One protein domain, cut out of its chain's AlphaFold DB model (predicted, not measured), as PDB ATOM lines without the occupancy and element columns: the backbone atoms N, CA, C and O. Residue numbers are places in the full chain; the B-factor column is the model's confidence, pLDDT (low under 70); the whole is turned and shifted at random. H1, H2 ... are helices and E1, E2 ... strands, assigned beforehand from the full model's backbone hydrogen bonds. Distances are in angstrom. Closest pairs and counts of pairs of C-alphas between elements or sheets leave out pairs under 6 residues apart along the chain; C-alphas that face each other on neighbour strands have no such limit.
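What this domain is: This is residues 47 to 150 of the 163 residues of an uncharacterized protein of Oligosphaeraceae bacterium (UniProt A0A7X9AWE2). A small, twisted four-stranded sheet, with the hairpin of E5 and E6 nearest the domain's middle, has helix H2 over E5 and E6 and helix H1 grazing it at edge strand E6. A second, smaller sheet of E4, E3 and E7 stands apart from it, and short helix H3 is on neither sheet. The printed part has 104 residues, with three named helices and seven named strands in the order H1 E1 E2 H2 E3 E4 E5 E6 H3 E7; the sheets run E1 - E2 - E5 - E6 and E4 - E3 - E7, both antiparallel. The class is mixed, helices and strands, with under half of the residues in named elements. The whole is compact and rounded, with a radius of gyration of the C-alphas of 12.7 A and spans of 31 by 29 by 27 A.

Where its parts are: In the larger sheet, E5 is residues 122 to 126, 12.9 A long from C-alpha 122 at (148.991, 129.574, 190.025), and E6 is 129 to 133, 12.2 A. E1 is 66 to 68, 6.9 A, and E2 is 78 to 80, also 6.9 A. H1, residues 47 to 56, is 14.4 A long and begins at C-alpha 47, (163.009, 118.849, 184.205). H2 is 87 to 94, 10.5 A, and H3 is 137 to 140, 5.5 A. E3 is 106 to 109, 9.9 A, E4 is 114 to 117, 10.3 A, and E7 is 147 to 149, 6.8 A, ending at (143.222, 119.310, 176.440).

How they stand to each other: E5 and E6 form a hairpin, with N 124 and O 131 3.0 A apart. E2 is antiparallel to E5, with N 80 and O 123 at 2.9 A. E1 and E2 form a hairpin, with N 67 and O 79 at 2.8 A. From edge to edge the strands' lines turn by 116 degrees. H2 is on this sheet at a height over the sheet of 9.7 A, over E5 and E6, slantwise at 40 degrees to E5 on the local plane; the closest C-alphas of H2 and E6, Leu 94 and Ile 132, are 7.1 A apart. H1 only grazes the sheet with residues 49 to 56; its closest C-alphas with E6, Ala 53 and Trp 129, are 7.2 A apart. H1 and H2 are only just apart, at 8.2 A. In the other sheet E3 and E4 form a hairpin, with N 107 and O 116 at 3.0 A, and E7 is antiparallel to E3, with N 108 and O 148 at 2.9 A. In H1 and H2 every O i to N i+4 pair is within hydrogen-bond range; H3 is too short for one.

The domain as a whole: The C-alphas farthest apart, Asp 74 and Pro 99, are 33.8 A apart. The printed part has no cut. The link from H2 to E3 is long. Mean pLDDT of the printed part is 94.7, and no printed residue is under 70.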
ATOM      1  N   THR A  47     162.941 119.114 185.646       90.50
ATOM      2  CA  THR A  47     163.009 118.849 184.205       90.50
ATOM      3  C   THR A  47     162.081 119.783 183.432       90.50
ATOM      4  O   THR A  47     162.509 120.426 182.476       90.50
ATOM      5  N   GLU A  48     160.833 119.917 183.872       93.94
ATOM      6  CA  GLU A  48     159.823 120.781 183.268       93.94
ATOM      7  C   GLU A  48     160.239 122.254 183.361       93.94
ATOM      8  O   GLU A  48     160.167 122.976 182.365       93.94
ATOM      9  N   LYS A  49     160.777 122.690 184.508       92.94
ATOM     10  CA  LYS A  49     161.337 124.040 184.688       92.94
ATOM     11  C   LYS A  49     162.492 124.306 183.735       92.94
ATOM     12  O   LYS A  49     162.519 125.370 183.126       92.94
ATOM     13  N   ARG A  50     163.412 123.351 183.551       92.50
ATOM     14  CA  ARG A  50     164.513 123.470 182.575       92.50
ATOM     15  C   ARG A  50     163.982 123.654 181.155       92.50
ATOM     16  O   ARG A  50     164.430 124.558 180.453       92.50
ATOM     17  N   ILE A  51     163.008 122.837 180.753       93.38
ATOM     18  CA  ILE A  51     162.381 122.932 179.429       93.38
ATOM     19  C   ILE A  51     161.704 124.297 179.267       93.38
ATOM     20  O   ILE A  51     162.015 125.034 178.333       93.38
ATOM     21  N   LEU A  52     160.836 124.688 180.200       94.19
ATOM     22  CA  LEU A  52     160.107 125.957 180.142       94.19
ATOM     23  C   LEU A  52     161.038 127.173 180.184       94.19
ATOM     24  O   LEU A  52     160.821 128.134 179.443       94.19
ATOM     25  N   ALA A  53     162.095 127.135 180.997       92.69
ATOM     26  CA  ALA A  53     163.092 128.197 181.071       92.69
ATOM     27  C   ALA A  53     163.841 128.368 179.743       92.69
ATOM     28  O   ALA A  53     164.099 129.503 179.341       92.69
ATOM     29  N   SER A  54     164.126 127.265 179.039       91.69
ATOM     30  CA  SER A  54     164.756 127.301 177.712       91.69
ATOM     31  C   SER A  54     163.867 127.927 176.631       91.69
ATOM     32  O   SER A  54     164.383 128.504 175.679       91.69
ATOM     33  N   ILE A  55     162.540 127.854 176.796       92.19
ATOM     34  CA  ILE A  55     161.560 128.391 175.840       92.19
ATOM     35  C   ILE A  55     161.242 129.866 176.129       92.19
ATOM     36  O   ILE A  55     161.120 130.666 175.205       92.19
ATOM     37  N   THR A  56     161.084 130.233 177.404       88.50
ATOM     38  CA  THR A  56     160.529 131.540 177.815       88.50
ATOM     39  C   THR A  56     161.575 132.603 178.143       88.50
ATOM     40  O   THR A  56     161.274 133.792 178.054       88.50
ATOM     41  N   GLY A  57     162.802 132.201 178.498       87.44
ATOM     42  CA  GLY A  57     163.829 133.112 179.014       87.44
ATOM     43  C   GLY A  57     163.477 133.734 180.382       87.44
ATOM     44  O   GLY A  57     162.340 133.620 180.848       87.44
ATOM     45  N   PRO A  58     164.445 134.360 181.082       90.50
ATOM     46  CA  PRO A  58     164.188 135.018 182.365       90.50
ATOM     47  C   PRO A  58     163.141 136.128 182.232       90.50
ATOM     48  O   PRO A  58     163.106 136.850 181.235       90.50
ATOM     49  N   THR A  59     162.323 136.321 183.265       91.25
ATOM     50  CA  THR A  59     161.232 137.309 183.261       91.25
ATOM     51  C   THR A  59     161.326 138.254 184.463       91.25
ATOM     52  O   THR A  59     161.736 137.840 185.553       91.25
ATOM     53  N   PRO A  60     160.952 139.540 184.320       94.69
ATOM     54  CA  PRO A  60     160.891 140.449 185.461       94.69
ATOM     55  C   PRO A  60     159.852 139.975 186.486       94.69
ATOM     56  O   PRO A  60     158.941 139.209 186.164       94.69
ATOM     57  N   GLU A  61     159.991 140.429 187.730       96.69
ATOM     58  CA  GLU A  61     158.975 140.189 188.757       96.69
ATOM     59  C   GLU A  61     157.648 140.838 188.366       96.69
ATOM     60  O   GLU A  61     157.614 141.922 187.775       96.69
ATOM     61  N   LEU A  62     156.549 140.160 188.686       97.38
ATOM     62  CA  LEU A  62     155.218 140.711 188.476       97.38
ATOM     63  C   LEU A  62     154.878 141.696 189.605       97.38
ATOM     64  O   LEU A  62     155.330 141.503 190.733       97.38
ATOM     65  N   PRO A  63     154.035 142.713 189.353       97.44
ATOM     66  CA  PRO A  63     153.646 143.704 190.355       97.44
ATOM     67  C   PRO A  63     152.576 143.166 191.326       97.44
ATOM     68  O   PRO A  63     151.616 143.864 191.648       97.44
ATOM     69  N   TYR A  64     152.721 141.922 191.783       98.00
ATOM     70  CA  TYR A  64     151.803 141.265 192.713       98.00
ATOM     71  C   TYR A  64     152.554 140.794 193.963       98.00
ATOM     72  O   TYR A  64     153.736 140.453 193.875       98.00
ATOM     73  N   PRO A  65     151.895 140.737 195.133       97.94
ATOM     74  CA  PRO A  65     152.500 140.182 196.338       97.94
ATOM     75  C   PRO A  65     152.885 138.711 196.157       97.94
ATOM     76  O   PRO A  65     152.192 137.970 195.458       97.94
ATOM     77  N   LEU A  66     153.947 138.283 196.841       97.81
ATOM     78  CA  LEU A  66     154.370 136.886 196.919       97.81
ATOM     79  C   LEU A  66     153.994 136.284 198.275       97.81
ATOM     80  O   LEU A  66     154.226 136.904 199.313       97.81
ATOM     81  N   ASN A  67     153.502 135.050 198.257       97.00
ATOM     82  CA  ASN A  67     153.259 134.226 199.436       97.00
ATOM     83  C   ASN A  67     154.092 132.941 199.382       97.00
ATOM     84  O   ASN A  67     154.258 132.380 198.298       97.00
ATOM     85  N   PRO A  68     154.579 132.432 200.527       96.62
ATOM     86  CA  PRO A  68     155.131 131.085 200.588       96.62
ATOM     87  C   PRO A  68     154.095 130.057 200.131       96.62
ATOM     88  O   PRO A  68     152.959 130.072 200.611       96.62
ATOM     89  N   LEU A  69     154.500 129.159 199.235       94.81
ATOM     90  CA  LEU A  69     153.709 128.022 198.782       94.81
ATOM     91  C   LEU A  69     154.300 126.742 199.393       94.81
ATOM     92  O   LEU A  69     155.345 126.285 198.931       94.81
ATOM     93  N   PRO A  70     153.670 126.154 200.427       93.50
ATOM     94  CA  PRO A  70     154.145 124.911 201.023       93.50
ATOM     95  C   PRO A  70     154.030 123.760 200.021       93.50
ATOM     96  O   PRO A  70     152.925 123.414 199.599       93.50
ATOM     97  N   LEU A  71     155.164 123.175 199.644       92.31
ATOM     98  CA  LEU A  71     155.227 122.023 198.747       92.31
ATOM     99  C   LEU A  71     155.294 120.715 199.541       92.31
ATOM    100  O   LEU A  71     155.838 120.672 200.640       92.31
ATOM    101  N   ARG A  72     154.812 119.610 198.962       91.81
ATOM    102  CA  ARG A  72     154.843 118.271 199.579       91.81
ATOM    103  C   ARG A  72     156.255 117.772 199.910       91.81
ATOM    104  O   ARG A  72     156.405 116.924 200.782       91.81
ATOM    105  N   ASN A  73     157.268 118.242 199.187       85.81
ATOM    106  CA  ASN A  73     158.674 117.894 199.409       85.81
ATOM    107  C   ASN A  73     159.427 118.941 200.248       85.81
ATOM    108  O   ASN A  73     160.655 118.901 200.280       85.81
ATOM    109  N   ASP A  74     158.709 119.892 200.854       86.88
ATOM    110  CA  ASP A  74     159.238 120.985 201.676       86.88
ATOM    111  C   ASP A  74     160.235 121.922 200.964       86.88
ATOM    112  O   ASP A  74     160.873 122.760 201.605       86.88
ATOM    113  N   ALA A  75     160.362 121.826 199.633       87.75
ATOM    114  CA  ALA A  75     161.184 122.750 198.865       87.75
ATOM    115  C   ALA A  75     160.627 124.182 198.985       87.75
ATOM    116  O   ALA A  75     159.408 124.378 198.914       87.75
ATOM    117  N   PRO A  76     161.491 125.196 199.164       87.88
ATOM    118  CA  PRO A  76     161.040 126.573 199.284       87.88
ATOM    119  C   PRO A  76     160.554 127.094 197.928       87.88
ATOM    120  O   PRO A  76     161.340 127.223 196.991       87.88
ATOM    121  N   THR A  77     159.279 127.470 197.853       93.19
ATOM    122  CA  THR A  77     158.676 128.089 196.665       93.19
ATOM    123  C   THR A  77     157.761 129.238 197.075       93.19
ATOM    124  O   THR A  77     157.141 129.218 198.139       93.19
ATOM    125  N   MET A  78     157.677 130.256 196.218       96.62
ATOM    126  CA  MET A  78     156.799 131.411 196.390       96.62
ATOM    127  C   MET A  78     155.793 131.477 195.241       96.62
ATOM    128  O   MET A  78     156.168 131.277 194.085       96.62
ATOM    129  N   GLU A  79     154.542 131.811 195.545       97.88
ATOM    130  CA  GLU A  79     153.491 132.070 194.559       97.88
ATOM    131  C   GLU A  79     153.024 133.525 194.586       97.88
ATOM    132  O   GLU A  79     152.974 134.153 195.643       97.88
ATOM    133  N   TYR A  80     152.658 134.064 193.426       98.56
ATOM    134  CA  TYR A  80     152.023 135.375 193.347       98.56
ATOM    135  C   TYR A  80     150.548 135.300 193.738       98.56
ATOM    136  O   TYR A  80     149.810 134.422 193.287       98.56
ATOM    137  N   ILE A  81     150.088 136.296 194.493       98.12
ATOM    138  CA  ILE A  81     148.667 136.534 194.749       98.12
ATOM    139  C   ILE A  81     148.111 137.403 193.616       98.12
ATOM    140  O   ILE A  81     148.143 138.631 193.685       98.12
ATOM    141  N   ILE A  82     147.622 136.765 192.554       97.94
ATOM    142  CA  ILE A  82     147.079 137.457 191.377       97.94
ATOM    143  C   ILE A  82     145.563 137.647 191.547       97.94
ATOM    144  O   ILE A  82     144.855 136.653 191.730       97.94
ATOM    145  N   PRO A  83     145.036 138.884 191.466       97.81
ATOM    146  CA  PRO A  83     143.597 139.124 191.483       97.81
ATOM    147  C   PRO A  83     142.879 138.437 190.315       97.81
ATOM    148  O   PRO A  83     143.385 138.405 189.194       97.81
ATOM    149  N   GLU A  84     141.654 137.961 190.542       96.94
ATOM    150  CA  GLU A  84     140.843 137.308 189.500       96.94
ATOM    151  C   GLU A  84     140.638 138.185 188.251       96.94
ATOM    152  O   GLU A  84     140.608 137.666 187.135       96.94
ATOM    153  N   SER A  85     140.553 139.512 188.414       97.31
ATOM    154  CA  SER A  85     140.441 140.466 187.299       97.31
ATOM    155  C   SER A  85     141.647 140.444 186.358       97.31
ATOM    156  O   SER A  85     141.504 140.735 185.170       97.31
ATOM    157  N   ASP A  86     142.817 140.072 186.876       98.50
ATOM    158  CA  ASP A  86     144.099 140.219 186.191       98.50
ATOM    159  C   ASP A  86     144.595 138.879 185.632       98.50
ATOM    160  O   ASP A  86     145.428 138.854 184.720       98.50
ATOM    161  N   LYS A  87     144.037 137.757 186.104       97.94
ATOM    162  CA  LYS A  87     144.399 136.398 185.675       97.94
ATOM    163  C   LYS A  87     144.399 136.219 184.157       97.94
ATOM    164  O   LYS A  87     145.317 135.627 183.607       97.94
ATOM    165  N   ALA A  88     143.424 136.775 183.440       98.38
ATOM    166  CA  ALA A  88     143.376 136.628 181.982       98.38
ATOM    167  C   ALA A  88     144.564 137.323 181.297       98.38
ATOM    168  O   ALA A  88     145.115 136.816 180.321       98.38
ATOM    169  N   ALA A  89     144.957 138.497 181.803       98.19
ATOM    170  CA  ALA A  89     146.086 139.247 181.272       98.19
ATOM    171  C   ALA A  89     147.414 138.559 181.606       98.19
ATOM    172  O   ALA A  89     148.250 138.401 180.719       98.19
ATOM    173  N   VAL A  90     147.575 138.093 182.849       98.38
ATOM    174  CA  VAL A  90     148.786 137.388 183.288       98.38
ATOM    175  C   VAL A  90     148.958 136.062 182.550       98.38
ATOM    176  O   VAL A  90     150.065 135.759 182.113       98.38
ATOM    177  N   LEU A  91     147.879 135.296 182.355       98.44
ATOM    178  CA  LEU A  91     147.925 134.057 181.584       98.44
ATOM    179  C   LEU A  91     148.437 134.325 180.166       98.44
ATOM    180  O   LEU A  91     149.442 133.748 179.770       98.44
ATOM    181  N   ARG A  92     147.830 135.269 179.435       97.69
ATOM    182  CA  ARG A  92     148.276 135.626 178.076       97.69
ATOM    183  C   ARG A  92     149.713 136.137 178.017       97.69
ATOM    184  O   ARG A  92     150.383 135.928 177.014       97.69
ATOM    185  N   GLN A  93     150.174 136.828 179.059       96.94
ATOM    186  CA  GLN A  93     151.539 137.347 179.127       96.94
ATOM    187  C   GLN A  93     152.581 136.231 179.287       96.94
ATOM    188  O   GLN A  93     153.677 136.352 178.746       96.94
ATOM    189  N   LEU A  94     152.273 135.195 180.070       97.25
ATOM    190  CA  LEU A  94     153.254 134.191 180.496       97.25
ATOM    191  C   LEU A  94     153.115 132.842 179.788       97.25
ATOM    192  O   LEU A  94     154.031 132.025 179.868       97.25
ATOM    193  N   TYR A  95     151.980 132.573 179.145       97.06
ATOM    194  CA  TYR A  95     151.706 131.271 178.549       97.06
ATOM    195  C   TYR A  95     152.629 131.016 177.343       97.06
ATOM    196  O   TYR A  95     152.610 131.795 176.389       97.06
ATOM    197  N   PRO A  96     153.439 129.940 177.359       95.06
ATOM    198  CA  PRO A  96     154.518 129.754 176.387       95.06
ATOM    199  C   PRO A  96     154.076 129.095 175.074       95.06
ATOM    200  O   PRO A  96     154.882 128.979 174.152       95.06
ATOM    201  N   PHE A  97     152.826 128.630 174.984       94.44
ATOM    202  CA  PHE A  97     152.325 127.864 173.843       94.44
ATOM    203  C   PHE A  97     151.225 128.615 173.084       94.44
ATOM    204  O   PHE A  97     150.649 129.585 173.570       94.44
ATOM    205  N   SER A  98     150.922 128.160 171.869       90.75
ATOM    206  CA  SER A  98     149.836 128.704 171.053       90.75
ATOM    207  C   SER A  98     148.954 127.562 170.542       90.75
ATOM    208  O   SER A  98     149.509 126.593 170.019       90.75
ATOM    209  N   PRO A  99     147.614 127.659 170.657       93.31
ATOM    210  CA  PRO A  99     146.857 128.790 171.207       93.31
ATOM    211  C   PRO A  99     146.935 128.897 172.742       93.31
ATOM    212  O   PRO A  99     147.167 127.914 173.443       93.31
ATOM    213  N   CYS A 100     146.738 130.112 173.266       96.44
ATOM    214  CA  CYS A 100     146.594 130.350 174.705       96.44
ATOM    215  C   CYS A 100     145.159 130.001 175.141       96.44
ATOM    216  O   CYS A 100     144.229 130.489 174.496       96.44
ATOM    217  N   PRO A 101     144.960 129.195 176.200       96.38
ATOM    218  CA  PRO A 101     143.628 128.827 176.657       96.38
ATOM    219  C   PRO A 101     142.912 129.982 177.365       96.38
ATOM    220  O   PRO A 101     143.522 130.817 178.035       96.38
ATOM    221  N   GLU A 102     141.588 129.974 177.291       97.06
ATOM    222  CA  GLU A 102     140.714 130.866 178.038       97.06
ATOM    223  C   GLU A 102     140.523 130.393 179.486       97.06
ATOM    224  O   GLU A 102     140.490 129.202 179.792       97.06
ATOM    225  N   LEU A 103     140.292 131.330 180.414       97.75
ATOM    226  CA  LEU A 103     140.187 131.019 181.851       97.75
ATOM    227  C   LEU A 103     139.033 130.075 182.230       97.75
ATOM    228  O   LEU A 103     138.993 129.559 183.347       97.75
ATOM    229  N   HIS A 104     138.026 129.925 181.373       96.50
ATOM    230  CA  HIS A 104     136.886 129.043 181.624       96.50
ATOM    231  C   HIS A 104     137.093 127.633 181.065       96.50
ATOM    232  O   HIS A 104     136.300 126.748 181.379       96.50
ATOM    233  N   GLU A 105     138.136 127.421 180.259       95.31
ATOM    234  CA  GLU A 105     138.448 126.106 179.721       95.31
ATOM    235  C   GLU A 105     138.867 125.140 180.827       95.31
ATOM    236  O   GLU A 105     139.350 125.529 181.894       95.31
ATOM    237  N   ILE A 106     138.677 123.854 180.545       95.19
ATOM    238  CA  ILE A 106     139.137 122.763 181.392       95.19
ATOM    239  C   ILE A 106     140.419 122.193 180.788       95.19
ATOM    240  O   ILE A 106     140.503 121.965 179.578       95.19
ATOM    241  N   ARG A 107     141.407 121.948 181.645       95.06
ATOM    242  CA  ARG A 107     142.631 121.217 181.313       95.06
ATOM    243  C   ARG A 107     142.799 120.049 182.277       95.06
ATOM    244  O   ARG A 107     142.216 120.034 183.362       95.06
ATOM    245  N   PHE A 108     143.538 119.044 181.840       93.94
ATOM    246  CA  PHE A 108     143.900 117.877 182.630       93.94
ATOM    247  C   PHE A 108     145.361 117.998 183.052       93.94
ATOM    248  O   PHE A 108     146.217 118.221 182.205       93.94
ATOM    249  N   ASP A 109     145.635 117.878 184.346       93.94
ATOM    250  CA  ASP A 109     146.995 117.826 184.883       93.94
ATOM    251  C   ASP A 109     147.486 116.375 184.877       93.94
ATOM    252  O   ASP A 109     146.928 115.534 185.590       93.94
ATOM    253  N   LEU A 110     148.521 116.083 184.084       92.75
ATOM    254  CA  LEU A 110     149.097 114.740 183.977       92.75
ATOM    255  C   LEU A 110     149.708 114.222 185.285       92.75
ATOM    256  O   LEU A 110     149.723 113.013 185.492       92.75
ATOM    257  N   HIS A 111     150.188 115.093 186.177       89.81
ATOM    258  CA  HIS A 111     150.818 114.653 187.428       89.81
ATOM    259  C   HIS A 111     149.803 114.166 188.463       89.81
ATOM    260  O   HIS A 111     150.105 113.292 189.273       89.81
ATOM    261  N   GLU A 112     148.608 114.750 188.462       90.88
ATOM    262  CA  GLU A 112     147.543 114.422 189.419       90.88
ATOM    263  C   GLU A 112     146.423 113.575 188.835       90.88
ATOM    264  O   GLU A 112     145.542 113.140 189.577       90.88
ATOM    265  N   GLU A 113     146.425 113.399 187.517       92.00
ATOM    266  CA  GLU A 113     145.346 112.783 186.755       92.00
ATOM    267  C   GLU A 113     143.978 113.437 187.032       92.00
ATOM    268  O   GLU A 113     142.942 112.777 187.164       92.00
ATOM    269  N   LYS A 114     143.968 114.770 187.153       92.12
ATOM    270  CA  LYS A 114     142.780 115.553 187.521       92.12
ATOM    271  C   LYS A 114     142.501 116.662 186.531       92.12
ATOM    272  O   LYS A 114     143.391 117.390 186.098       92.12
ATOM    273  N   TYR A 115     141.217 116.864 186.271       94.75
ATOM    274  CA  TYR A 115     140.745 118.061 185.596       94.75
ATOM    275  C   TYR A 115     140.769 119.265 186.539       94.75
ATOM    276  O   TYR A 115     140.514 119.150 187.742       94.75
ATOM    277  N   PHE A 116     141.033 120.435 185.975       96.25
ATOM    278  CA  PHE A 116     140.896 121.719 186.646       96.25
ATOM    279  C   PHE A 116     140.478 122.792 185.640       96.25
ATOM    280  O   PHE A 116     140.642 122.635 184.426       96.25
ATOM    281  N   ARG A 117     139.908 123.886 186.143       97.25
ATOM    282  CA  ARG A 117     139.610 125.055 185.320       97.25
ATOM    283  C   ARG A 117     140.887 125.862 185.142       97.25
ATOM    284  O   ARG A 117     141.551 126.163 186.124       97.25
ATOM    285  N   VAL A 118     141.198 126.274 183.915       97.75
ATOM    286  CA  VAL A 118     142.416 127.041 183.599       97.75
ATOM    287  C   VAL A 118     142.557 128.259 184.501       97.75
ATOM    288  O   VAL A 118     143.644 128.507 184.995       97.75
ATOM    289  N   GLY A 119     141.465 128.971 184.798       97.50
ATOM    290  CA  GLY A 119     141.455 130.107 185.722       97.50
ATOM    291  C   GLY A 119     141.910 129.812 187.156       97.50
ATOM    292  O   GLY A 119     142.242 130.751 187.871       97.50
ATOM    293  N   ASP A 120     142.001 128.552 187.575       98.19
ATOM    294  CA  ASP A 120     142.485 128.161 188.904       98.19
ATOM    295  C   ASP A 120     144.017 128.039 188.964       98.19
ATOM    296  O   ASP A 120     144.572 127.698 190.010       98.19
ATOM    297  N   TYR A 121     144.717 128.318 187.859       98.50
ATOM    298  CA  TYR A 121     146.174 128.273 187.803       98.50
ATOM    299  C   TYR A 121     146.851 129.173 188.841       98.50
ATOM    300  O   TYR A 121     146.313 130.191 189.290       98.50
ATOM    301  N   LYS A 122     148.090 128.805 189.167       98.44
ATOM    302  CA  LYS A 122     148.991 129.574 190.025       98.44
ATOM    303  C   LYS A 122     150.190 130.053 189.213       98.44
ATOM    304  O   LYS A 122     150.534 129.470 188.183       98.44
ATOM    305  N   VAL A 123     150.842 131.110 189.692       98.50
ATOM    306  CA  VAL A 123     152.139 131.547 189.161       98.50
ATOM    307  C   VAL A 123     153.155 131.522 190.279       98.50
ATOM    308  O   VAL A 123     152.971 132.205 191.285       98.50
ATOM    309  N   ILE A 124     154.232 130.768 190.089       97.94
ATOM    310  CA  ILE A 124     155.351 130.722 191.032       97.94
ATOM    311  C   ILE A 124     156.519 131.571 190.538       97.94
ATOM    312  O   ILE A 124     156.712 131.735 189.329       97.94
ATOM    313  N   ARG A 125     157.301 132.098 191.482       96.38
ATOM    314  CA  ARG A 125     158.527 132.857 191.215       96.38
ATOM    315  C   ARG A 125     159.733 132.064 191.682       96.38
ATOM    316  O   ARG A 125     159.908 131.866 192.880       96.38
ATOM    317  N   GLU A 126     160.592 131.669 190.749       92.50
ATOM    318  CA  GLU A 126     161.815 130.934 191.072       92.50
ATOM    319  C   GLU A 126     162.966 131.311 190.137       92.50
ATOM    320  O   GLU A 126     162.792 131.398 188.924       92.50
ATOM    321  N   LEU A 127     164.145 131.549 190.719       90.06
ATOM    322  CA  LEU A 127     165.415 131.814 190.024       90.06
ATOM    323  C   LEU A 127     165.377 132.916 188.944       90.06
ATOM    324  O   LEU A 127     166.260 132.967 188.101       90.06
ATOM    325  N   GLY A 128     164.396 133.824 188.968       90.81
ATOM    326  CA  GLY A 128     164.242 134.865 187.943       90.81
ATOM    327  C   GLY A 128     163.212 134.548 186.853       90.81
ATOM    328  O   GLY A 128     163.074 135.322 185.908       90.81
ATOM    329  N   TRP A 129     162.456 133.459 186.991       95.88
ATOM    330  CA  TRP A 129     161.351 133.086 186.109       95.88
ATOM    331  C   TRP A 129     160.006 133.143 186.827       95.88
ATOM    332  O   TRP A 129     159.900 132.867 188.023       95.88
ATOM    333  N   ASN A 130     158.966 133.483 186.067       97.75
ATOM    334  CA  ASN A 130     157.574 133.297 186.446       97.75
ATOM    335  C   ASN A 130     157.054 132.053 185.717       97.75
ATOM    336  O   ASN A 130     157.025 132.042 184.488       97.75
ATOM    337  N   PHE A 131     156.635 131.027 186.453       97.56
ATOM    338  CA  PHE A 131     156.083 129.810 185.854       97.56
ATOM    339  C   PHE A 131     154.590 129.704 186.117       97.56
ATOM    340  O   PHE A 131     154.156 129.813 187.263       97.56
ATOM    341  N   ILE A 132     153.821 129.436 185.060       98.31
ATOM    342  CA  ILE A 132     152.433 128.992 185.187       98.31
ATOM    343  C   ILE A 132     152.444 127.527 185.619       98.31
ATOM    344  O   ILE A 132     153.094 126.684 184.992       98.31
ATOM    345  N   VAL A 133     151.718 127.235 186.691       98.25
ATOM    346  CA  VAL A 133     151.615 125.893 187.262       98.25
ATOM    347  C   VAL A 133     150.166 125.546 187.572       98.25
ATOM    348  O   VAL A 133     149.315 126.429 187.727       98.25
ATOM    349  N   SER A 134     149.873 124.248 187.627       97.75
ATOM    350  CA  SER A 134     148.534 123.759 187.941       97.75
ATOM    351  C   SER A 134     148.121 124.177 189.365       97.75
ATOM    352  O   SER A 134     148.980 124.437 190.218       97.75
ATOM    353  N   PRO A 135     146.813 124.207 189.683       97.50
ATOM    354  CA  PRO A 135     146.358 124.410 191.062       97.50
ATOM    355  C   PRO A 135     146.897 123.350 192.035       97.50
ATOM    356  O   PRO A 135     146.937 123.591 193.243       97.50
ATOM    357  N   TYR A 136     147.328 122.196 191.523       96.75
ATOM    358  CA  TYR A 136     147.832 121.071 192.302       96.75
ATOM    359  C   TYR A 136     149.359 121.014 192.401       96.75
ATOM    360  O   TYR A 136     149.888 120.090 193.020       96.75
ATOM    361  N   TYR A 137     150.071 122.010 191.861       96.88
ATOM    362  CA  TYR A 137     151.534 122.077 191.855       96.88
ATOM    363  C   TYR A 137     152.173 121.738 193.207       96.88
ATOM    364  O   TYR A 137     153.148 120.998 193.267       96.88
ATOM    365  N   ALA A 138     151.586 122.210 194.310       95.31
ATOM    366  CA  ALA A 138     152.096 121.950 195.652       95.31
ATOM    367  C   ALA A 138     152.172 120.460 196.031       95.31
ATOM    368  O   ALA A 138     152.993 120.083 196.865       95.31
ATOM    369  N   ASN A 139     151.331 119.607 195.440       94.19
ATOM    370  CA  ASN A 139     151.281 118.184 195.763       94.19
ATOM    371  C   ASN A 139     152.222 117.336 194.895       94.19
ATOM    372  O   ASN A 139     152.821 116.384 195.402       94.19
ATOM    373  N   SER A 140     152.331 117.668 193.609       92.00
ATOM    374  CA  SER A 140     152.976 116.812 192.604       92.00
ATOM    375  C   SER A 140     153.917 117.536 191.649       92.00
ATOM    376  O   SER A 140     154.778 116.893 191.060       92.00
ATOM    377  N   GLY A 141     153.801 118.859 191.533       93.56
ATOM    378  CA  GLY A 141     154.639 119.660 190.654       93.56
ATOM    379  C   GLY A 141     154.074 119.924 189.251       93.56
ATOM    380  O   GLY A 141     154.808 120.453 188.421       93.56
ATOM    381  N   GLY A 142     152.801 119.633 188.966       94.94
ATOM    382  CA  GLY A 142     152.213 119.857 187.634       94.94
ATOM    383  C   GLY A 142     152.426 121.279 187.088       94.94
ATOM    384  O   GLY A 142     151.968 122.269 187.671       94.94
ATOM    385  N   MET A 143     153.131 121.397 185.961       96.50
ATOM    386  CA  MET A 143     153.448 122.658 185.283       96.50
ATOM    387  C   MET A 143     152.593 122.846 184.029       96.50
ATOM    388  O   MET A 143     151.909 121.934 183.586       96.50
ATOM    389  N   VAL A 144     152.637 124.034 183.415       96.62
ATOM    390  CA  VAL A 144     151.857 124.328 182.196       96.62
ATOM    391  C   VAL A 144     152.117 123.366 181.027       96.62
ATOM    392  O   VAL A 144     151.235 123.161 180.203       96.62
ATOM    393  N   ILE A 145     153.305 122.755 180.950       95.19
ATOM    394  CA  ILE A 145     153.635 121.752 179.923       95.19
ATOM    395  C   ILE A 145     152.901 120.418 180.131       95.19
ATOM    396  O   ILE A 145     152.726 119.664 179.182       95.19
ATOM    397  N   ASP A 146     152.423 120.162 181.348       93.69
ATOM    398  CA  ASP A 146     151.690 118.950 181.716       93.69
ATOM    399  C   ASP A 146     150.175 119.096 181.506       93.69
ATOM    400  O   ASP A 146     149.403 118.205 181.864       93.69
ATOM    401  N   TRP A 147     149.722 120.243 180.986       94.81
ATOM    402  CA  TRP A 147     148.307 120.546 180.816       94.81
ATOM    403  C   TRP A 147     147.794 120.004 179.490       94.81
ATOM    404  O   TRP A 147     148.087 120.543 178.424       94.81
ATOM    405  N   MET A 148     146.943 118.989 179.566       92.00
ATOM    406  CA  MET A 148     146.337 118.387 178.387       92.00
ATOM    407  C   MET A 148     144.931 118.915 178.140       92.00
ATOM    408  O   MET A 148     144.162 119.207 179.063       92.00
ATOM    409  N   GLU A 149     144.582 119.016 176.865       86.69
ATOM    410  CA  GLU A 149     143.222 119.310 176.440       86.69
ATOM    411  C   GLU A 149     142.303 118.118 176.706       86.69
ATOM    412  O   GLU A 149     142.705 116.950 176.676       86.69
ATOM    413  N   LYS A 150     141.042 118.433 176.993       70.31
ATOM    414  CA  LYS A 150     139.984 117.438 177.092       70.31
ATOM    415  C   LYS A 150     139.433 117.190 175.689       70.31
ATOM    416  O   LYS A 150     138.988 118.140 175.049       70.31
TER     417      LYS A 150